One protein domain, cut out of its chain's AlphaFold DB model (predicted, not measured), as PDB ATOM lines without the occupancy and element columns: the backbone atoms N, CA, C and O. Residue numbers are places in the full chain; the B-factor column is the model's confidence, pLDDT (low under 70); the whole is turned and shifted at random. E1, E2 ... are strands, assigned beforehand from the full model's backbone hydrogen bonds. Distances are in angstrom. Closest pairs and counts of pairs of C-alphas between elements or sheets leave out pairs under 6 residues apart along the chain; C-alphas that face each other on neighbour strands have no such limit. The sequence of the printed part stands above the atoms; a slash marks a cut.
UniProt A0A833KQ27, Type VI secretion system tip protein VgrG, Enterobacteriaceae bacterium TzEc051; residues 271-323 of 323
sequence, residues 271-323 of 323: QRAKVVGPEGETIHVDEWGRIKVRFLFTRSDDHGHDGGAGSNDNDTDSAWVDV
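What this domain is: This is residues 271 to 323 of the 323 residues of the protein "Type VI secretion system tip protein VgrG" of Enterobacteriaceae bacterium TzEc051 (UniProt A0A833KQ27). The printed part has little regular structure: a short two-strand hairpin, E1 and E2, sits between two wide loops that reach toward opposite ends of the longest axis. One loop, residues 277 to 291, links the strands; the other begins the stretch 296 to 323, which folds back past E2 to the end. The 53 printed residues hold no named helix and two strands, E1 then E2, in one antiparallel sheet; the class is all strand, with 8 residues in named elements. The whole is compact, with a radius of gyration of the C-alphas of 11.0 A and spans of 32 by 25 by 15 A.

Where its parts are: E1, residues 273 to 276, begins at C-alpha 273 (196.489, 173.426, 162.467) and is 9.1 A long. E2, residues 292 to 295, is 10.0 A long and ends at C-alpha 295 (192.855, 172.181, 160.053).

How they stand to each other: The hairpin's strands are antiparallel, with 140 degrees between their directions. N 294 and O 274, 2.8 A apart, are within hydrogen-bond range.

The domain as a whole: The farthest C-alphas, of Glu 287 and Asp 301, are 33.1 A apart. The link from E1 to E2 is long. The printed part has no cut, and no printed residue is under 70 in pLDDT.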
ATOM      1  N   GLN A 271     196.997 180.284 159.438       91.44
ATOM      2  CA  GLN A 271     196.057 179.506 160.234       91.44
ATOM      3  C   GLN A 271     196.811 178.595 161.194       91.44
ATOM      4  O   GLN A 271     197.978 178.271 160.993       91.44
ATOM      5  N   ARG A 272     196.126 178.190 162.265       93.44
ATOM      6  CA  ARG A 272     196.616 177.153 163.170       93.44
ATOM      7  C   ARG A 272     196.031 175.820 162.737       93.44
ATOM      8  O   ARG A 272     194.834 175.734 162.464       93.44
ATOM      9  N   ALA A 273     196.870 174.800 162.733       94.62
ATOM     10  CA  ALA A 273     196.489 173.426 162.467       94.62
ATOM     11  C   ALA A 273     197.131 172.512 163.521       94.62
ATOM     12  O   ALA A 273     198.087 172.903 164.197       94.62
ATOM     13  N   LYS A 274     196.565 171.322 163.701       94.69
ATOM     14  CA  LYS A 274     197.102 170.278 164.574       94.69
ATOM     15  C   LYS A 274     197.995 169.371 163.734       94.69
ATOM     16  O   LYS A 274     197.545 168.905 162.699       94.69
ATOM     17  N   VAL A 275     199.224 169.111 164.168       95.69
ATOM     18  CA  VAL A 275     200.085 168.111 163.512       95.69
ATOM     19  C   VAL A 275     199.497 166.721 163.753       95.69
ATOM     20  O   VAL A 275     199.112 166.412 164.885       95.69
ATOM     21  N   VAL A 276     199.393 165.917 162.698       94.81
ATOM     22  CA  VAL A 276     198.783 164.578 162.713       94.81
ATOM     23  C   VAL A 276     199.690 163.564 162.022       94.81
ATOM     24  O   VAL A 276     200.591 163.924 161.266       94.81
ATOM     25  N   GLY A 277     199.456 162.289 162.309       93.25
ATOM     26  CA  GLY A 277     200.189 161.161 161.750       93.25
ATOM     27  C   GLY A 277     199.481 159.843 162.076       93.25
ATOM     28  O   GLY A 277     198.419 159.867 162.707       93.25
ATOM     29  N   PRO A 278     200.047 158.703 161.659       92.62
ATOM     30  CA  PRO A 278     199.504 157.382 161.942       92.62
ATOM     31  C   PRO A 278     199.353 157.114 163.445       92.62
ATOM     32  O   PRO A 278     200.102 157.631 164.279       92.62
ATOM     33  N   GLU A 279     198.392 156.263 163.804       90.81
ATOM     34  CA  GLU A 279     198.155 155.897 165.201       90.81
ATOM     35  C   GLU A 279     199.401 155.246 165.827       90.81
ATOM     36  O   GLU A 279     199.993 154.320 165.277       90.81
ATOM     37  N   GLY A 280     199.797 155.730 167.008       91.00
ATOM     38  CA  GLY A 280     200.973 155.239 167.730       91.00
ATOM     39  C   GLY A 280     202.297 155.907 167.337       91.00
ATOM     40  O   GLY A 280     203.291 155.708 168.037       91.00
ATOM     41  N   GLU A 281     202.322 156.746 166.297       92.38
ATOM     42  CA  GLU A 281     203.500 157.539 165.936       92.38
ATOM     43  C   GLU A 281     203.513 158.895 166.657       92.38
ATOM     44  O   GLU A 281     202.524 159.624 166.700       92.38
ATOM     45  N   THR A 282     204.657 159.253 167.251       91.50
ATOM     46  CA  THR A 282     204.849 160.571 167.896       91.50
ATOM     47  C   THR A 282     205.399 161.617 166.925       91.50
ATOM     48  O   THR A 282     205.160 162.809 167.100       91.50
ATOM     49  N   ILE A 283     206.161 161.179 165.920       93.12
ATOM     50  CA  ILE A 283     206.774 162.027 164.895       93.12
ATOM     51  C   ILE A 283     206.506 161.353 163.555       93.12
ATOM     52  O   ILE A 283     206.953 160.227 163.353       93.12
ATOM     53  N   HIS A 284     205.801 162.053 162.669       93.88
ATOM     54  CA  HIS A 284     205.498 161.599 161.319       93.88
ATOM     55  C   HIS A 284     205.967 162.660 160.320       93.88
ATOM     56  O   HIS A 284     205.363 163.728 160.210       93.88
ATOM     57  N   VAL A 285     207.091 162.382 159.662       94.38
ATOM     58  CA  VAL A 285     207.736 163.257 158.674       94.38
ATOM     59  C   VAL A 285     208.196 162.433 157.482       94.38
ATOM     60  O   VAL A 285     208.524 161.255 157.638       94.38
ATOM     61  N   ASP A 286     208.246 163.057 156.313       92.06
ATOM     62  CA  ASP A 286     208.834 162.448 155.123       92.06
ATOM     63  C   ASP A 286     210.339 162.753 154.993       92.06
ATOM     64  O   ASP A 286     210.953 163.390 155.855       92.06
ATOM     65  N   GLU A 287     210.957 162.294 153.905       91.50
ATOM     66  CA  GLU A 287     212.383 162.478 153.623       91.50
ATOM     67  C   GLU A 287     212.802 163.951 153.478       91.50
ATOM     68  O   GLU A 287     213.994 164.258 153.558       91.50
ATOM     69  N   TRP A 288     211.849 164.861 153.273       89.38
ATOM     70  CA  TRP A 288     212.074 166.304 153.164       89.38
ATOM     71  C   TRP A 288     211.735 167.057 154.456       89.38
ATOM     72  O   TRP A 288     211.899 168.274 154.519       89.38
ATOM     73  N   GLY A 289     211.327 166.347 155.511       91.88
ATOM     74  CA  GLY A 289     210.964 166.939 156.798       91.88
ATOM     75  C   GLY A 289     209.593 167.612 156.801       91.88
ATOM     76  O   GLY A 289     209.303 168.389 157.711       91.88
ATOM     77  N   ARG A 290     208.748 167.324 155.805       93.56
ATOM     78  CA  ARG A 290     207.375 167.827 155.722       93.56
ATOM     79  C   ARG A 290     206.496 167.107 156.735       93.56
ATOM     80  O   ARG A 290     206.770 165.974 157.124       93.56
ATOM     81  N   ILE A 291     205.415 167.758 157.149       94.75
ATOM     82  CA  ILE A 291     204.445 167.225 158.114       94.75
ATOM     83  C   ILE A 291     203.052 167.134 157.499       94.75
ATOM     84  O   ILE A 291     202.749 167.812 156.518       94.75
ATOM     85  N   LYS A 292     202.170 166.348 158.119       93.56
ATOM     86  CA  LYS A 292     200.731 166.384 157.844       93.56
ATOM     87  C   LYS A 292     199.989 167.101 158.962       93.56
ATOM     88  O   LYS A 292     200.396 167.074 160.129       93.56
ATOM     89  N   VAL A 293     198.912 167.792 158.604       94.69
ATOM     90  CA  VAL A 293     198.169 168.652 159.522       94.69
ATOM     91  C   VAL A 293     196.665 168.483 159.360       94.69
ATOM     92  O   VAL A 293     196.146 168.332 158.266       94.69
ATOM     93  N   ARG A 294     195.938 168.617 160.464       94.19
ATOM     94  CA  ARG A 294     194.488 168.773 160.472       94.19
ATOM     95  C   ARG A 294     194.128 170.224 160.749       94.19
ATOM     96  O   ARG A 294     194.480 170.781 161.796       94.19
ATOM     97  N   PHE A 295     193.383 170.838 159.839       92.44
ATOM     98  CA  PHE A 295     192.855 172.181 160.053       92.44
ATOM     99  C   PHE A 295     191.734 172.186 161.098       92.44
ATOM    100  O   PHE A 295     190.872 171.316 161.123       92.44
ATOM    101  N   LEU A 296     191.699 173.209 161.954       91.69
ATOM    102  CA  LEU A 296     190.746 173.270 163.074       91.69
ATOM    103  C   LEU A 296     189.292 173.547 162.654       91.69
ATOM    104  O   LEU A 296     188.387 173.425 163.474       91.69
ATOM    105  N   PHE A 297     189.066 173.967 161.407       88.25
ATOM    106  CA  PHE A 297     187.736 174.280 160.880       88.25
ATOM    107  C   PHE A 297     187.069 173.095 160.169       88.25
ATOM    108  O   PHE A 297     185.912 173.219 159.768       88.25
ATOM    109  N   THR A 298     187.767 171.970 159.976       89.75
ATOM    110  CA  THR A 298     187.196 170.806 159.291       89.75
ATOM    111  C   THR A 298     186.244 170.059 160.220       89.75
ATOM    112  O   THR A 298     186.569 169.728 161.365       89.75
ATOM    113  N   ARG A 299     185.026 169.812 159.735       89.00
ATOM    114  CA  ARG A 299     183.969 169.141 160.496       89.00
ATOM    115  C   ARG A 299     183.819 167.709 160.023       89.00
ATOM    116  O   ARG A 299     183.646 167.482 158.832       89.00
ATOM    117  N   SER A 300     183.798 166.756 160.947       89.38
ATOM    118  CA  SER A 300     183.648 165.337 160.600       89.38
ATOM    119  C   SER A 300     182.345 165.027 159.853       89.38
ATOM    120  O   SER A 300     182.345 164.163 158.982       89.38
ATOM    121  N   ASP A 301     181.273 165.787 160.112       89.38
ATOM    122  CA  ASP A 301     179.989 165.669 159.403       89.38
ATOM    123  C   ASP A 301     180.125 165.867 157.878       89.38
ATOM    124  O   ASP A 301     179.403 165.233 157.111       89.38
ATOM    125  N   ASP A 302     181.067 166.711 157.438       86.12
ATOM    126  CA  ASP A 302     181.243 167.083 156.027       86.12
ATOM    127  C   ASP A 302     182.160 166.100 155.263       86.12
ATOM    128  O   ASP A 302     182.177 166.083 154.033       86.12
ATOM    129  N   HIS A 303     182.896 165.235 155.976       87.25
ATOM    130  CA  HIS A 303     183.953 164.380 155.407       87.25
ATOM    131  C   HIS A 303     183.593 162.885 155.401       87.25
ATOM    132  O   HIS A 303     184.416 162.035 155.068       87.25
ATOM    133  N   GLY A 304     182.344 162.529 155.721       87.31
ATOM    134  CA  GLY A 304     181.891 161.132 155.697       87.31
ATOM    135  C   GLY A 304     181.944 160.472 154.311       87.31
ATOM    136  O   GLY A 304     181.993 159.247 154.221       87.31
ATOM    137  N   HIS A 305     181.957 161.267 153.236       85.00
ATOM    138  CA  HIS A 305     182.017 160.784 151.855       85.00
ATOM    139  C   HIS A 305     183.376 160.170 151.475       85.00
ATOM    140  O   HIS A 305     183.417 159.351 150.562       85.00
ATOM    141  N   ASP A 306     184.447 160.524 152.192       81.44
ATOM    142  CA  ASP A 306     185.820 160.076 151.927       81.44
ATOM    143  C   ASP A 306     186.456 159.429 153.170       81.44
ATOM    144  O   ASP A 306     187.569 159.736 153.588       81.44
ATOM    145  N   GLY A 307     185.688 158.591 153.879       84.12
ATOM    146  CA  GLY A 307     186.187 157.872 155.060       84.12
ATOM    147  C   GLY A 307     186.621 158.771 156.230       84.12
ATOM    148  O   GLY A 307     187.334 158.319 157.124       84.12
ATOM    149  N   GLY A 308     186.195 160.038 156.244       87.00
ATOM    150  CA  GLY A 308     186.576 161.031 157.245       87.00
ATOM    151  C   GLY A 308     187.883 161.774 156.955       87.00
ATOM    152  O   GLY A 308     188.253 162.608 157.787       87.00
ATOM    153  N   ALA A 309     188.554 161.505 155.825       85.88
ATOM    154  CA  ALA A 309     189.770 162.206 155.411       85.88
ATOM    155  C   ALA A 309     189.561 163.726 155.464       85.88
ATOM    156  O   ALA A 309     188.539 164.238 155.016       85.88
ATOM    157  N   GLY A 310     190.487 164.443 156.091       86.94
ATOM    158  CA  GLY A 310     190.402 165.882 156.364       86.94
ATOM    159  C   GLY A 310     189.912 166.219 157.776       86.94
ATOM    160  O   GLY A 310     189.978 167.379 158.192       86.94
ATOM    161  N   SER A 311     189.416 165.241 158.539       91.44
ATOM    162  CA  SER A 311     188.841 165.444 159.872       91.44
ATOM    163  C   SER A 311     189.009 164.283 160.871       91.44
ATOM    164  O   SER A 311     188.368 164.322 161.929       91.44
ATOM    165  N   ASN A 312     189.810 163.258 160.565       90.56
ATOM    166  CA  ASN A 312     189.871 161.996 161.318       90.56
ATOM    167  C   ASN A 312     191.114 161.848 162.224       90.56
ATOM    168  O   ASN A 312     191.285 160.797 162.839       90.56
ATOM    169  N   ASP A 313     191.923 162.905 162.370       89.50
ATOM    170  CA  ASP A 313     193.127 162.973 163.213       89.50
ATOM    171  C   ASP A 313     194.274 162.034 162.789       89.50
ATOM    172  O   ASP A 313     195.133 161.722 163.619       89.50
ATOM    173  N   ASN A 314     194.331 161.611 161.523       91.06
ATOM    174  CA  ASN A 314     195.418 160.777 161.001       91.06
ATOM    175  C   ASN A 314     196.104 161.389 159.763       91.06
ATOM    176  O   ASN A 314     195.882 162.541 159.393       91.06
ATOM    177  N   ASP A 315     196.983 160.616 159.133       87.94
ATOM    178  CA  ASP A 315     197.790 161.001 157.976       87.94
ATOM    179  C   ASP A 315     196.996 161.162 156.663       87.94
ATOM    180  O   ASP A 315     197.575 161.476 155.628       87.94
ATOM    181  N   THR A 316     195.676 161.010 156.677       89.31
ATOM    182  CA  THR A 316     194.799 161.312 155.533       89.31
ATOM    183  C   THR A 316     194.202 162.721 155.593       89.31
ATOM    184  O   THR A 316     193.504 163.132 154.671       89.31
ATOM    185  N   ASP A 317     194.484 163.497 156.649       90.00
ATOM    186  CA  ASP A 317     193.857 164.810 156.860       90.00
ATOM    187  C   ASP A 317     194.404 165.948 155.988       90.00
ATOM    188  O   ASP A 317     193.739 166.975 155.819       90.00
ATOM    189  N   SER A 318     195.595 165.782 155.412       90.44
ATOM    190  CA  SER A 318     196.158 166.739 154.461       90.44
ATOM    191  C   SER A 318     197.202 166.106 153.549       90.44
ATOM    192  O   SER A 318     197.775 165.058 153.850       90.44
ATOM    193  N   ALA A 319     197.533 166.826 152.476       89.94
ATOM    194  CA  ALA A 319     198.809 166.656 151.791       89.94
ATOM    195  C   ALA A 319     199.991 167.015 152.720       89.94
ATOM    196  O   ALA A 319     199.803 167.597 153.797       89.94
ATOM    197  N   TRP A 320     201.211 166.686 152.295       91.50
ATOM    198  CA  TRP A 320     202.438 167.093 152.982       91.50
ATOM    199  C   TRP A 320     202.632 168.615 152.947       91.50
ATOM    200  O   TRP A 320     202.426 169.254 151.916       91.50
ATOM    201  N   VAL A 321     203.046 169.187 154.077       91.19
ATOM    202  CA  VAL A 321     203.252 170.629 154.275       91.19
ATOM    203  C   VAL A 321     204.682 170.889 154.747       91.19
ATOM    204  O   VAL A 321     205.145 170.252 155.693       91.19
ATOM    205  N   ASP A 322     205.362 171.841 154.105       88.62
ATOM    206  CA  ASP A 322     206.713 172.283 154.478       88.62
ATOM    207  C   ASP A 322     206.732 172.989 155.851       88.62
ATOM    208  O   ASP A 322     205.750 173.630 156.242       88.62
ATOM    209  N   VAL A 323     207.857 172.884 156.576       85.75
ATOM    210  CA  VAL A 323     208.071 173.459 157.925       85.75
ATOM    211  C   VAL A 323     209.172 174.509 157.933       85.75
ATOM    212  O   VAL A 323     210.232 174.263 157.315       85.75
TER     213      VAL A 323